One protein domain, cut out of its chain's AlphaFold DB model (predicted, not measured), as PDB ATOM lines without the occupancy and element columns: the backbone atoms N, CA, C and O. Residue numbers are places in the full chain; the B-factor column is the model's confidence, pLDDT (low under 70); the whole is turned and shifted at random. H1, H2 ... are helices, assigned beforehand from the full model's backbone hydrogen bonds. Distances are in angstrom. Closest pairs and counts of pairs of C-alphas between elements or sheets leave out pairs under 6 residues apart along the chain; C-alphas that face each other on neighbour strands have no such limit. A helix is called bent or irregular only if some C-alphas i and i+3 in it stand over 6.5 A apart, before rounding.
ATOM      1  N   ARG A 625     130.843 143.348 181.206       62.56
ATOM      2  CA  ARG A 625     131.176 144.578 180.455       62.56
ATOM      3  C   ARG A 625     132.020 145.603 181.241       62.56
ATOM      4  O   ARG A 625     132.816 146.334 180.657       62.56
ATOM      5  N   LYS A 626     131.878 145.686 182.575       68.81
ATOM      6  CA  LYS A 626     132.677 146.607 183.422       68.81
ATOM      7  C   LYS A 626     134.111 146.121 183.640       68.81
ATOM      8  O   LYS A 626     135.027 146.936 183.742       68.81
ATOM      9  N   LEU A 627     134.297 144.806 183.728       70.12
ATOM     10  CA  LEU A 627     135.615 144.195 183.835       70.12
ATOM     11  C   LEU A 627     136.329 144.254 182.487       70.12
ATOM     12  O   LEU A 627     137.458 144.720 182.434       70.12
ATOM     13  N   GLU A 628     135.644 143.886 181.408       71.50
ATOM     14  CA  GLU A 628     136.172 143.941 180.043       71.50
ATOM     15  C   GLU A 628     136.660 145.347 179.669       71.50
ATOM     16  O   GLU A 628     137.800 145.514 179.250       71.50
ATOM     17  N   THR A 629     135.856 146.385 179.930       78.81
ATOM     18  CA  THR A 629     136.268 147.782 179.685       78.81
ATOM     19  C   THR A 629     137.454 148.224 180.541       78.81
ATOM     20  O   THR A 629     138.225 149.077 180.113       78.81
ATOM     21  N   SER A 630     137.621 147.662 181.740       80.62
ATOM     22  CA  SER A 630     138.758 147.979 182.610       80.62
ATOM     23  C   SER A 630     140.022 147.226 182.189       80.62
ATOM     24  O   SER A 630     141.093 147.817 182.159       80.62
ATOM     25  N   VAL A 631     139.904 145.951 181.813       82.69
ATOM     26  CA  VAL A 631     141.025 145.151 181.298       82.69
ATOM     27  C   VAL A 631     141.515 145.726 179.971       82.69
ATOM     28  O   VAL A 631     142.707 145.975 179.836       82.69
ATOM     29  N   ASN A 632     140.608 146.035 179.039       83.06
ATOM     30  CA  ASN A 632     140.953 146.670 177.768       83.06
ATOM     31  C   ASN A 632     141.663 148.027 177.987       83.06
ATOM     32  O   ASN A 632     142.642 148.319 177.309       83.06
ATOM     33  N   ASP A 633     141.243 148.826 178.977       85.25
ATOM     34  CA  ASP A 633     141.919 150.079 179.357       85.25
ATOM     35  C   ASP A 633     143.365 149.839 179.838       85.25
ATOM     36  O   ASP A 633     144.286 150.504 179.362       85.25
ATOM     37  N   PHE A 634     143.590 148.858 180.721       84.62
ATOM     38  CA  PHE A 634     144.933 148.514 181.212       84.62
ATOM     39  C   PHE A 634     145.851 147.964 180.115       84.62
ATOM     40  O   PHE A 634     147.002 148.393 180.024       84.62
ATOM     41  N   VAL A 635     145.350 147.072 179.253       87.56
ATOM     42  CA  VAL A 635     146.124 146.539 178.118       87.56
ATOM     43  C   VAL A 635     146.555 147.676 177.188       87.56
ATOM     44  O   VAL A 635     147.725 147.753 176.810       87.56
ATOM     45  N   MET A 636     145.652 148.614 176.885       86.25
ATOM     46  CA  MET A 636     145.967 149.777 176.049       86.25
ATOM     47  C   MET A 636     147.025 150.693 176.677       86.25
ATOM     48  O   MET A 636     147.865 151.233 175.957       86.25
ATOM     49  N   VAL A 637     147.031 150.855 178.005       86.31
ATOM     50  CA  VAL A 637     148.088 151.607 178.703       86.31
ATOM     51  C   VAL A 637     149.444 150.925 178.534       86.31
ATOM     52  O   VAL A 637     150.409 151.595 178.173       86.31
ATOM     53  N   GLU A 638     149.537 149.613 178.765       85.12
ATOM     54  CA  GLU A 638     150.810 148.891 178.659       85.12
ATOM     55  C   GLU A 638     151.374 148.902 177.235       85.12
ATOM     56  O   GLU A 638     152.556 149.200 177.039       85.12
ATOM     57  N   LEU A 639     150.529 148.628 176.235       87.38
ATOM     58  CA  LEU A 639     150.941 148.644 174.829       87.38
ATOM     59  C   LEU A 639     151.416 150.036 174.403       87.38
ATOM     60  O   LEU A 639     152.433 150.160 173.722       87.38
ATOM     61  N   PHE A 640     150.738 151.093 174.855       88.62
ATOM     62  CA  PHE A 640     151.127 152.461 174.532       88.62
ATOM     63  C   PHE A 640     152.437 152.892 175.207       88.62
ATOM     64  O   PHE A 640     153.243 153.602 174.600       88.62
ATOM     65  N   GLN A 641     152.688 152.453 176.443       86.25
ATOM     66  CA  GLN A 641     153.969 152.700 177.111       86.25
ATOM     67  C   GLN A 641     155.115 152.006 176.374       86.25
ATOM     68  O   GLN A 641     156.143 152.628 176.110       86.25
ATOM     69  N   ARG A 642     154.913 150.748 175.967       86.81
ATOM     70  CA  ARG A 642     155.884 150.013 175.152       86.81
ATOM     71  C   ARG A 642     156.149 150.711 173.818       86.81
ATOM     72  O   ARG A 642     157.307 150.899 173.458       86.81
ATOM     73  N   TYR A 643     155.095 151.157 173.136       88.19
ATOM     74  CA  TYR A 643     155.191 151.912 171.887       88.19
ATOM     75  C   TYR A 643     156.065 153.166 172.049       88.19
ATOM     76  O   TYR A 643     156.995 153.364 171.275       88.19
ATOM     77  N   LYS A 644     155.852 153.967 173.103       86.56
ATOM     78  CA  LYS A 644     156.667 155.167 173.376       86.56
ATOM     79  C   LYS A 644     158.143 154.855 173.596       86.56
ATOM     80  O   LYS A 644     158.998 155.597 173.112       86.56
ATOM     81  N   VAL A 645     158.432 153.794 174.346       87.06
ATOM     82  CA  VAL A 645     159.808 153.376 174.629       87.06
ATOM     83  C   VAL A 645     160.489 152.917 173.344       87.06
ATOM     84  O   VAL A 645     161.540 153.454 173.009       87.06
ATOM     85  N   GLU A 646     159.873 152.005 172.588       87.94
ATOM     86  CA  GLU A 646     160.460 151.481 171.349       87.94
ATOM     87  C   GLU A 646     160.632 152.579 170.285       87.94
ATOM     88  O   GLU A 646     161.694 152.682 169.663       87.94
ATOM     89  N   TYR A 647     159.648 153.471 170.146       84.25
ATOM     90  CA  TYR A 647     159.716 154.620 169.243       84.25
ATOM     91  C   TYR A 647     160.879 155.557 169.597       84.25
ATOM     92  O   TYR A 647     161.668 155.933 168.729       84.25
ATOM     93  N   LYS A 648     161.041 155.887 170.887       83.81
ATOM     94  CA  LYS A 648     162.155 156.715 171.362       83.81
ATOM     95  C   LYS A 648     163.503 156.026 171.145       83.81
ATOM     96  O   LYS A 648     164.422 156.650 170.627       83.81
ATOM     97  N   THR A 649     163.614 154.737 171.469       83.44
ATOM     98  CA  THR A 649     164.868 153.993 171.278       83.44
ATOM     99  C   THR A 649     165.283 153.904 169.812       83.44
ATOM    100  O   THR A 649     166.477 153.961 169.525       83.44
ATOM    101  N   ALA A 650     164.331 153.823 168.875       79.56
ATOM    102  CA  ALA A 650     164.625 153.833 167.444       79.56
ATOM    103  C   ALA A 650     165.222 155.179 166.994       79.56
ATOM    104  O   ALA A 650     166.197 155.196 166.241       79.56
ATOM    105  N   ILE A 651     164.690 156.296 167.505       79.62
ATOM    106  CA  ILE A 651     165.209 157.647 167.238       79.62
ATOM    107  C   ILE A 651     166.595 157.828 167.855       79.62
ATOM    108  O   ILE A 651     167.517 158.242 167.159       79.62
ATOM    109  N   ASP A 652     166.764 157.469 169.128       80.81
ATOM    110  CA  ASP A 652     168.037 157.621 169.839       80.81
ATOM    111  C   ASP A 652     169.138 156.758 169.188       80.81
ATOM    112  O   ASP A 652     170.275 157.199 169.020       80.81
ATOM    113  N   THR A 653     168.792 155.547 168.730       76.62
ATOM    114  CA  THR A 653     169.723 154.652 168.019       76.62
ATOM    115  C   THR A 653     170.084 155.180 166.629       76.62
ATOM    116  O   THR A 653     171.236 155.061 166.211       76.62
ATOM    117  N   SER A 654     169.127 155.773 165.912       77.94
ATOM    118  CA  SER A 654     169.356 156.429 164.619       77.94
ATOM    119  C   SER A 654     170.247 157.665 164.773       77.94
ATOM    120  O   SER A 654     171.233 157.791 164.049       77.94
ATOM    121  N   ALA A 655     169.983 158.505 165.777       75.88
ATOM    122  CA  ALA A 655     170.794 159.678 166.097       75.88
ATOM    123  C   ALA A 655     172.233 159.301 166.488       75.88
ATOM    124  O   ALA A 655     173.174 159.974 166.078       75.88
ATOM    125  N   ALA A 656     172.417 158.200 167.224       74.19
ATOM    126  CA  ALA A 656     173.738 157.710 167.615       74.19
ATOM    127  C   ALA A 656     174.533 157.074 166.458       74.19
ATOM    128  O   ALA A 656     175.761 157.112 166.473       74.19
ATOM    129  N   LYS A 657     173.858 156.465 165.471       74.62
ATOM    130  CA  LYS A 657     174.497 155.722 164.365       74.62
ATOM    131  C   LYS A 657     174.515 156.467 163.024       74.62
ATOM    132  O   LYS A 657     175.099 155.958 162.075       74.62
ATOM    133  N   GLY A 658     173.854 157.623 162.919       66.31
ATOM    134  CA  GLY A 658     173.733 158.391 161.671       66.31
ATOM    135  C   GLY A 658     172.927 157.696 160.561       66.31
ATOM    136  O   GLY A 658     173.001 158.105 159.406       66.31
ATOM    137  N   ALA A 659     172.178 156.638 160.888       70.50
ATOM    138  CA  ALA A 659     171.361 155.858 159.952       70.50
ATOM    139  C   ALA A 659     169.895 156.325 159.960       70.50
ATOM    140  O   ALA A 659     169.465 156.989 160.902       70.50
ATOM    141  N   SER A 660     169.099 155.958 158.948       70.62
ATOM    142  CA  SER A 660     167.658 156.256 158.922       70.62
ATOM    143  C   SER A 660     166.909 155.594 160.090       70.62
ATOM    144  O   SER A 660     167.281 154.517 160.563       70.62
ATOM    145  N   VAL A 661     165.849 156.248 160.583       76.12
ATOM    146  CA  VAL A 661     165.026 155.728 161.688       76.12
ATOM    147  C   VAL A 661     164.298 154.469 161.215       76.12
ATOM    148  O   VAL A 661     163.406 154.541 160.374       76.12
ATOM    149  N   ASN A 662     164.669 153.308 161.758       76.69
ATOM    150  CA  ASN A 662     163.979 152.050 161.486       76.69
ATOM    151  C   ASN A 662     163.172 151.626 162.717       76.69
ATOM    152  O   ASN A 662     163.734 151.236 163.741       76.69
ATOM    153  N   HIS A 663     161.850 151.727 162.614       81.69
ATOM    154  CA  HIS A 663     160.931 151.306 163.666       81.69
ATOM    155  C   HIS A 663     160.820 149.778 163.745       81.69
ATOM    156  O   HIS A 663     160.891 149.080 162.727       81.69
ATOM    157  N   THR A 664     160.614 149.261 164.959       84.56
ATOM    158  CA  THR A 664     160.354 147.837 165.204       84.56
ATOM    159  C   THR A 664     159.054 147.400 164.523       84.56
ATOM    160  O   THR A 664     158.161 148.209 164.267       84.56
ATOM    161  N   GLU A 665     158.921 146.102 164.235       84.06
ATOM    162  CA  GLU A 665     157.701 145.538 163.636       84.06
ATOM    163  C   GLU A 665     156.454 145.823 164.494       84.06
ATOM    164  O   GLU A 665     155.378 146.089 163.967       84.06
ATOM    165  N   PHE A 666     156.621 145.850 165.819       85.94
ATOM    166  CA  PHE A 666     155.580 146.236 166.769       85.94
ATOM    167  C   PHE A 666     155.131 147.694 166.584       85.94
ATOM    168  O   PHE A 666     153.934 147.958 166.507       85.94
ATOM    169  N   VAL A 667     156.073 148.637 166.474       85.50
ATOM    170  CA  VAL A 667     155.766 150.063 166.266       85.50
ATOM    171  C   VAL A 667     155.065 150.279 164.923       85.50
ATOM    172  O   VAL A 667     154.053 150.969 164.888       85.50
ATOM    173  N   LYS A 668     155.511 149.606 163.853       85.88
ATOM    174  CA  LYS A 668     154.859 149.672 162.531       85.88
ATOM    175  C   LYS A 668     153.408 149.181 162.575       85.88
ATOM    176  O   LYS A 668     152.519 149.876 162.100       85.88
ATOM    177  N   LYS A 669     153.153 148.039 163.225       86.81
ATOM    178  CA  LYS A 669     151.789 147.510 163.416       86.81
ATOM    179  C   LYS A 669     150.914 148.440 164.260       86.81
ATOM    180  O   LYS A 669     149.728 148.576 163.987       86.81
ATOM    181  N   MET A 670     151.478 149.082 165.284       85.44
ATOM    182  CA  MET A 670     150.751 150.071 166.089       85.44
ATOM    183  C   MET A 670     150.388 151.312 165.265       85.44
ATOM    184  O   MET A 670     149.249 151.768 165.343       85.44
ATOM    185  N   ASP A 671     151.312 151.820 164.447       85.38
ATOM    186  CA  ASP A 671     151.082 152.973 163.567       85.38
ATOM    187  C   ASP A 671     150.021 152.686 162.500       85.38
ATOM    188  O   ASP A 671     149.139 153.516 162.276       85.38
ATOM    189  N   GLU A 672     150.032 151.491 161.905       86.62
ATOM    190  CA  GLU A 672     148.987 151.035 160.979       86.62
ATOM    191  C   GLU A 672     147.599 151.055 161.638       86.62
ATOM    192  O   GLU A 672     146.645 151.574 161.061       86.62
ATOM    193  N   ARG A 673     147.481 150.577 162.885       85.94
ATOM    194  CA  ARG A 673     146.203 150.583 163.619       85.94
ATOM    195  C   ARG A 673     145.780 151.977 164.068       85.94
ATOM    196  O   ARG A 673     144.589 152.274 164.050       85.94
ATOM    197  N   PHE A 674     146.713 152.861 164.428       86.88
ATOM    198  CA  PHE A 674     146.388 154.270 164.673       86.88
ATOM    199  C   PHE A 674     145.877 154.964 163.408       86.88
ATOM    200  O   PHE A 674     144.953 155.775 163.479       86.88
ATOM    201  N   LEU A 675     146.426 154.610 162.247       84.56
ATOM    202  CA  LEU A 675     145.982 155.135 160.963       84.56
ATOM    203  C   LEU A 675     144.582 154.614 160.602       84.56
ATOM    204  O   LEU A 675     143.716 155.413 160.246       84.56
ATOM    205  N   GLU A 676     144.316 153.320 160.796       83.69
ATOM    206  CA  GLU A 676     142.971 152.731 160.674       83.69
ATOM    207  C   GLU A 676     141.964 153.336 161.674       83.69
ATOM    208  O   GLU A 676     140.775 153.450 161.376       83.69
ATOM    209  N   ALA A 677     142.440 153.790 162.839       78.50
ATOM    210  CA  ALA A 677     141.649 154.497 163.845       78.50
ATOM    211  C   ALA A 677     141.268 155.935 163.458       78.50
ATOM    212  O   ALA A 677     140.505 156.584 164.181       78.50
ATOM    213  N   GLY A 678     141.815 156.458 162.356       79.50
ATOM    214  CA  GLY A 678     141.680 157.859 161.957       79.50
ATOM    215  C   GLY A 678     142.556 158.821 162.768       79.50
ATOM    216  O   GLY A 678     142.316 160.029 162.749       79.50
ATOM    217  N   LEU A 679     143.565 158.316 163.489       83.38
ATOM    218  CA  LEU A 679     144.499 159.104 164.295       83.38
ATOM    219  C   LEU A 679     145.794 159.328 163.510       83.38
ATOM    220  O   LEU A 679     146.765 158.591 163.648       83.38
ATOM    221  N   THR A 680     145.814 160.367 162.675       75.31
ATOM    222  CA  THR A 680     146.932 160.635 161.753       75.31
ATOM    223  C   THR A 680     148.043 161.489 162.363       75.31
ATOM    224  O   THR A 680     149.150 161.535 161.832       75.31
ATOM    225  N   ASN A 681     147.779 162.174 163.482       81.19
ATOM    226  CA  ASN A 681     148.745 163.053 164.143       81.19
ATOM    227  C   ASN A 681     149.180 162.496 165.509       81.19
ATOM    228  O   ASN A 681     148.345 162.147 166.344       81.19
ATOM    229  N   THR A 682     150.485 162.521 165.801       77.25
ATOM    230  CA  THR A 682     151.071 162.145 167.102       77.25
ATOM    231  C   THR A 682     150.408 162.864 168.285       77.25
ATOM    232  O   THR A 682     150.274 162.295 169.370       77.25
ATOM    233  N   ASN A 683     149.943 164.104 168.095       77.75
ATOM    234  CA  ASN A 683     149.205 164.845 169.123       77.75
ATOM    235  C   ASN A 683     147.814 164.254 169.394       77.75
ATOM    236  O   ASN A 683     147.409 164.169 170.552       77.75
ATOM    237  N   GLN A 684     147.110 163.798 168.355       81.69
ATOM    238  CA  GLN A 684     145.806 163.138 168.487       81.69
ATOM    239  C   GLN A 684     145.959 161.774 169.167       81.69
ATOM    240  O   GLN A 684     145.230 161.478 170.113       81.69
ATOM    241  N   ILE A 685     146.970 160.995 168.768       84.31
ATOM    242  CA  ILE A 685     147.302 159.709 169.398       84.31
ATOM    243  C   ILE A 685     147.580 159.908 170.894       84.31
ATOM    244  O   ILE A 685     147.006 159.222 171.737       84.31
ATOM    245  N   ASN A 686     148.406 160.895 171.257       81.75
ATOM    246  CA  ASN A 686     148.698 161.187 172.661       81.75
ATOM    247  C   ASN A 686     147.456 161.641 173.449       81.75
ATOM    248  O   ASN A 686     147.279 161.209 174.588       81.75
ATOM    249  N   GLN A 687     146.582 162.475 172.879       83.00
ATOM    250  CA  GLN A 687     145.348 162.916 173.549       83.00
ATOM    251  C   GLN A 687     144.366 161.758 173.787       83.00
ATOM    252  O   GLN A 687     143.802 161.626 174.875       83.00
ATOM    253  N   VAL A 688     144.203 160.875 172.802       82.69
ATOM    254  CA  VAL A 688     143.322 159.706 172.910       82.69
ATOM    255  C   VAL A 688     143.875 158.689 173.906       82.69
ATOM    256  O   VAL A 688     143.147 158.229 174.783       82.69
ATOM    257  N   MET A 689     145.174 158.392 173.842       82.06
ATOM    258  CA  MET A 689     145.791 157.345 174.659       82.06
ATOM    259  C   MET A 689     146.071 157.770 176.107       82.06
ATOM    260  O   MET A 689     146.223 156.921 176.985       82.06
ATOM    261  N   THR A 690     146.101 159.070 176.413       80.12
ATOM    262  CA  THR A 690     146.227 159.559 177.800       80.12
ATOM    263  C   THR A 690     144.898 159.539 178.553       80.12
ATOM    264  O   THR A 690     144.889 159.329 179.770       80.12
ATOM    265  N   THR A 691     143.763 159.650 177.859       83.94
ATOM    266  CA  THR A 691     142.438 159.622 178.491       83.94
ATOM    267  C   THR A 691     141.847 158.212 178.531       83.94
ATOM    268  O   THR A 691     141.878 157.466 177.556       83.94
ATOM    269  N   ARG A 692     141.233 157.842 179.662       82.62
ATOM    270  CA  ARG A 692     140.550 156.544 179.814       82.62
ATOM    271  C   ARG A 692     139.424 156.349 178.795       82.62
ATOM    272  O   ARG A 692     139.273 155.270 178.237       82.62
ATOM    273  N   LYS A 693     138.636 157.399 178.543       81.88
ATOM    274  CA  LYS A 693     137.533 157.350 177.570       81.88
ATOM    275  C   LYS A 693     138.041 157.102 176.147       81.88
ATOM    276  O   LYS A 693     137.438 156.293 175.456       81.88
ATOM    277  N   GLY A 694     139.153 157.737 175.760       82.50
ATOM    278  CA  GLY A 694     139.785 157.519 174.461       82.50
ATOM    279  C   GLY A 694     140.325 156.097 174.310       82.50
ATOM    280  O   GLY A 694     140.001 155.415 173.345       82.50
ATOM    281  N   ARG A 695     141.059 155.576 175.300       87.12
ATOM    282  CA  ARG A 695     141.554 154.187 175.235       87.12
ATOM    283  C   ARG A 695     140.434 153.158 175.097       87.12
ATOM    284  O   ARG A 695     140.555 152.239 174.299       87.12
ATOM    285  N   ILE A 696     139.328 153.328 175.823       83.19
ATOM    286  CA  ILE A 696     138.186 152.404 175.753       83.19
ATOM    287  C   ILE A 696     137.468 152.492 174.397       83.19
ATOM    288  O   ILE A 696     137.072 151.459 173.864       83.19
ATOM    289  N   SER A 697     137.299 153.691 173.826       84.31
ATOM    290  CA  SER A 697     136.573 153.859 172.558       84.31
ATOM    291  C   SER A 697     137.305 153.272 171.354       84.31
ATOM    292  O   SER A 697     136.648 152.887 170.393       84.31
ATOM    293  N   TYR A 698     138.636 153.193 171.412       83.56
ATOM    294  CA  TYR A 698     139.468 152.667 170.328       83.56
ATOM    295  C   TYR A 698     140.021 151.260 170.599       83.56
ATOM    296  O   TYR A 698     140.566 150.654 169.686       83.56
ATOM    297  N   ALA A 699     139.841 150.695 171.802       82.88
ATOM    298  CA  ALA A 699     140.376 149.376 172.171       82.88
ATOM    299  C   ALA A 699     139.978 148.247 171.204       82.88
ATOM    300  O   ALA A 699     140.801 147.383 170.920       82.88
ATOM    301  N   TRP A 700     138.760 148.278 170.655       80.38
ATOM    302  CA  TRP A 700     138.257 147.261 169.721       80.38
ATOM    303  C   TRP A 700     139.091 147.145 168.432       80.38
ATOM    304  O   TRP A 700     139.178 146.067 167.855       80.38
ATOM    305  N   GLN A 701     139.761 148.219 168.000       82.81
ATOM    306  CA  GLN A 701     140.640 148.200 166.820       82.81
ATOM    307  C   GLN A 701     141.977 147.501 167.095       82.81
ATOM    308  O   GLN A 701     142.651 147.063 166.166       82.81
ATOM    309  N   PHE A 702     142.345 147.362 168.371       83.19
ATOM    310  CA  PHE A 702     143.567 146.696 168.819       83.19
ATOM    311  C   PHE A 702     143.319 145.245 169.258       83.19
ATOM    312  O   PHE A 702     144.278 144.515 169.493       83.19
ATOM    313  N   GLU A 703     142.061 144.784 169.322       79.25
ATOM    314  CA  GLU A 703     141.715 143.416 169.751       79.25
ATOM    315  C   GLU A 703     142.224 142.324 168.803       79.25
ATOM    316  O   GLU A 703     142.466 141.201 169.238       79.25
ATOM    317  N   SER A 704     142.442 142.645 167.527       78.25
ATOM    318  CA  SER A 704     142.997 141.709 166.544       78.25
ATOM    319  C   SER A 704     144.514 141.496 166.692       78.25
ATOM    320  O   SER A 704     145.081 140.630 166.024       78.25
ATOM    321  N   MET A 705     145.185 142.261 167.561       80.31
ATOM    322  CA  MET A 705     146.620 142.147 167.808       80.31
ATOM    323  C   MET A 705     146.930 140.955 168.741       80.31
ATOM    324  O   MET A 705     146.415 140.909 169.864       80.31
ATOM    325  N   PRO A 706     147.816 140.013 168.352       79.88
ATOM    326  CA  PRO A 706     148.201 138.884 169.205       79.88
ATOM    327  C   PRO A 706     148.755 139.322 170.569       79.88
ATOM    328  O   PRO A 706     148.492 138.681 171.589       79.88
ATOM    329  N   GLU A 707     149.490 140.441 170.615       81.75
ATOM    330  CA  GLU A 707     150.000 141.016 171.861       81.75
ATOM    331  C   GLU A 707     148.891 141.540 172.786       81.75
ATOM    332  O   GLU A 707     149.022 141.424 174.008       81.75
ATOM    333  N   PHE A 708     147.795 142.068 172.229       83.62
ATOM    334  CA  PHE A 708     146.641 142.537 173.001       83.62
ATOM    335  C   PHE A 708     145.924 141.362 173.670       83.62
ATOM    336  O   PHE A 708     145.689 141.391 174.879       83.62
ATOM    337  N   GLY A 709     145.653 140.294 172.909       77.50
ATOM    338  CA  GLY A 709     145.041 139.068 173.431       77.50
ATOM    339  C   GLY A 709     145.881 138.429 174.539       77.50
ATOM    340  O   GLY A 709     145.379 138.173 175.631       77.50
ATOM    341  N   LYS A 710     147.194 138.287 174.316       80.12
ATOM    342  CA  LYS A 710     148.112 137.715 175.314       80.12
ATOM    343  C   LYS A 710     148.124 138.515 176.623       80.12
ATOM    344  O   LYS A 710     148.063 137.931 177.703       80.12
ATOM    345  N   LYS A 711     148.168 139.850 176.541       79.50
ATOM    346  CA  LYS A 711     148.150 140.726 177.724       79.50
ATOM    347  C   LYS A 711     146.806 140.732 178.444       79.50
ATOM    348  O   LYS A 711     146.781 140.737 179.676       79.50
ATOM    349  N   LYS A 712     145.699 140.675 177.702       80.50
ATOM    350  CA  LYS A 712     144.349 140.502 178.254       80.50
ATOM    351  C   LYS A 712     144.258 139.201 179.058       80.50
ATOM    352  O   LYS A 712     143.809 139.229 180.204       80.50
ATOM    353  N   ASP A 713     144.772 138.099 178.519       75.12
ATOM    354  CA  ASP A 713     144.777 136.793 179.188       75.12
ATOM    355  C   ASP A 713     145.674 136.754 180.432       75.12
ATOM    356  O   ASP A 713     145.328 136.108 181.426       75.12
ATOM    357  N   ASP A 714     146.824 137.432 180.404       75.25
ATOM    358  CA  ASP A 714     147.722 137.546 181.559       75.25
ATOM    359  C   ASP A 714     147.065 138.339 182.704       75.25
ATOM    360  O   ASP A 714     147.118 137.914 183.860       75.25
ATOM    361  N   LEU A 715     146.379 139.451 182.401       75.50
ATOM    362  CA  LEU A 715     145.660 140.253 183.400       75.50
ATOM    363  C   LEU A 715     144.454 139.516 183.991       75.50
ATOM    364  O   LEU A 715     144.190 139.628 185.190       75.50
ATOM    365  N   LEU A 716     143.728 138.746 183.176       75.00
ATOM    366  CA  LEU A 716     142.618 137.918 183.654       75.00
ATOM    367  C   LEU A 716     143.115 136.809 184.589       75.00
ATOM    368  O   LEU A 716     142.543 136.630 185.667       75.00
ATOM    369  N   ARG A 717     144.220 136.138 184.235       69.31
ATOM    370  CA  ARG A 717     144.878 135.146 185.102       69.31
ATOM    371  C   ARG A 717     145.417 135.763 186.392       69.31
ATOM    372  O   ARG A 717     145.240 135.183 187.460       69.31
ATOM    373  N   ALA A 718     146.021 136.949 186.327       67.56
ATOM    374  CA  ALA A 718     146.502 137.659 187.510       67.56
ATOM    375  C   ALA A 718     145.349 138.060 188.442       67.56
ATOM    376  O   ALA A 718     145.434 137.845 189.647       67.56
ATOM    377  N   ASN A 719     144.246 138.588 187.905       63.97
ATOM    378  CA  ASN A 719     143.059 138.936 188.691       63.97
ATOM    379  C   ASN A 719     142.431 137.696 189.351       63.97
ATOM    380  O   ASN A 719     142.023 137.738 190.511       63.97
ATOM    381  N   GLU A 720     142.407 136.563 188.648       60.41
ATOM    382  CA  GLU A 720     141.993 135.290 189.235       60.41
ATOM    383  C   GLU A 720     142.922 134.859 190.379       60.41
ATOM    384  O   GLU A 720     142.426 134.551 191.463       60.41
ATOM    385  N   ALA A 721     144.244 134.922 190.192       59.44
ATOM    386  CA  ALA A 721     145.224 134.613 191.234       59.44
ATOM    387  C   ALA A 721     145.104 135.550 192.451       59.44
ATOM    388  O   ALA A 721     145.118 135.085 193.589       59.44
ATOM    389  N   PHE A 722     144.892 136.851 192.233       50.38
ATOM    390  CA  PHE A 722     144.648 137.815 193.309       50.38
ATOM    391  C   PHE A 722     143.338 137.538 194.038       50.38
ATOM    392  O   PHE A 722     143.305 137.614 195.263       50.38
ATOM    393  N   ARG A 723     142.263 137.176 193.332       51.53
ATOM    394  CA  ARG A 723     140.993 136.803 193.967       51.53
ATOM    395  C   ARG A 723     141.111 135.500 194.755       51.53
ATOM    396  O   ARG A 723     140.475 135.375 195.793       51.53
ATOM    397  N   ILE A 724     141.918 134.550 194.289       51.56
ATOM    398  CA  ILE A 724     142.236 133.325 195.034       51.56
ATOM    399  C   ILE A 724     143.042 133.664 196.298       51.56
ATOM    400  O   ILE A 724     142.748 133.123 197.355       51.56
ATOM    401  N   ALA A 725     143.991 134.599 196.216       45.50
ATOM    402  CA  ALA A 725     144.813 135.022 197.350       45.50
ATOM    403  C   ALA A 725     144.087 135.944 198.355       45.50
ATOM    404  O   ALA A 725     144.496 136.028 199.509       45.50
ATOM    405  N   THR A 726     143.042 136.663 197.927       40.25
ATOM    406  CA  THR A 726     142.313 137.651 198.756       40.25
ATOM    407  C   THR A 726     140.903 137.222 199.147       40.25
ATOM    408  O   THR A 726     140.316 137.803 200.061       40.25
TER     409      THR A 726
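This is residues 625 to 726 of the 890 residues of an uncharacterized protein of Paenibacillus sp. UNC496MF (UniProt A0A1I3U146). One long helix, H1, makes the long axis of the domain, and shorter helices cross it: H4 and H5 pack on its first half on different sides, and H2 packs on it just past its middle. H3 bridges the chain from H2 to H4, while the last turns of H1 reach beyond the other helices at one end and residues 720 to 726 of H5 stick out at the other. The printed part has 102 residues with five named helices, H1, H2, H3, H4 and H5 in that order along the chain, and no named strand, and its class is all helix. It is only just loose, close to compact, with a radius of gyration of the C-alphas of 15.5 A, and it is elongated, spanning 52 by 29 by 21 A.

H1, residues 625 to 657, is the hub, the helix that touches most others, four of them. H2, residues 665 to 676, touches residues 643 to 647 of H1 with its residues 666 to 670 alone. The closest C-alphas of the two, those of Tyr 643 and Val 667, are 5.9 A apart, and the helices run opposite ways at a steep tilt of 59 degrees. H3, residues 682 to 690, only just touches H1, with 3 pairs of C-alphas within 8 A, on residues 636 to 640 of H1 alone. Their closest C-alphas, Phe 640 and Met 689, are 7.2 A apart, and the helices run opposite ways at a tilt of 38 degrees, only just steep. H2 and H3 are close but not clearly touching, their closest C-alphas, Phe 674 and Ile 685, being 7.3 A apart. H4, residues 692 to 702, touches residues 629 to 637 of H1 and is about perpendicular to it, at 80 degrees, with the C-alphas of Asp 633 and Ile 696 closest at 5.7 A. H3 and H4 touch only at the corner by their link, where the C-alphas of Val 688 and Gly 694 are closest at 4.4 A. H2 and H4 only just touch, with 3 pairs of C-alphas within 8 A, and only at their ends; the closest C-alphas, Arg 673 and Gln 701, are 6.8 A apart. H5, residues 706 to 726, touches residues 631 to 639 of H1 with its residues 708 to 716 alone. Their closest C-alphas, Val 635 and Lys 711, are 6.2 A apart, and the two run opposite ways at a steep tilt of 54 degrees. H5 is apart from H2 and from H3. In H1, H2, H3 and H5 every O i to N i+4 pair is within hydrogen-bond range, and in H4 4 of 7 are.

H1 begins at C-alpha 625 at (131.176, 144.578, 180.455) and ends at C-alpha 657 at (174.497, 155.722, 164.365), 47.5 A away. H2 has 12 residues, H3 has 9 and H4 has 11. H4 is irregular, with C-alphas 697 and 700 standing 7.4 A apart. H5 has 21 residues, is 30.2 A long from first to last C-alpha, and ends at C-alpha 726 at (142.313, 137.651, 198.756).

The two C-alphas farthest apart, those of Gly 658 and Thr 726, are 52.8 A from each other. The printed part has no cut. The link from H1 to H2 is short, with 7 residues, and the links from H2 to H3, H3 to H4 and H4 to H5 are tight. The mean pLDDT of the printed part is 78.7, and residues 625 to 626, residue 658 and residues 717 to 726 are under 70.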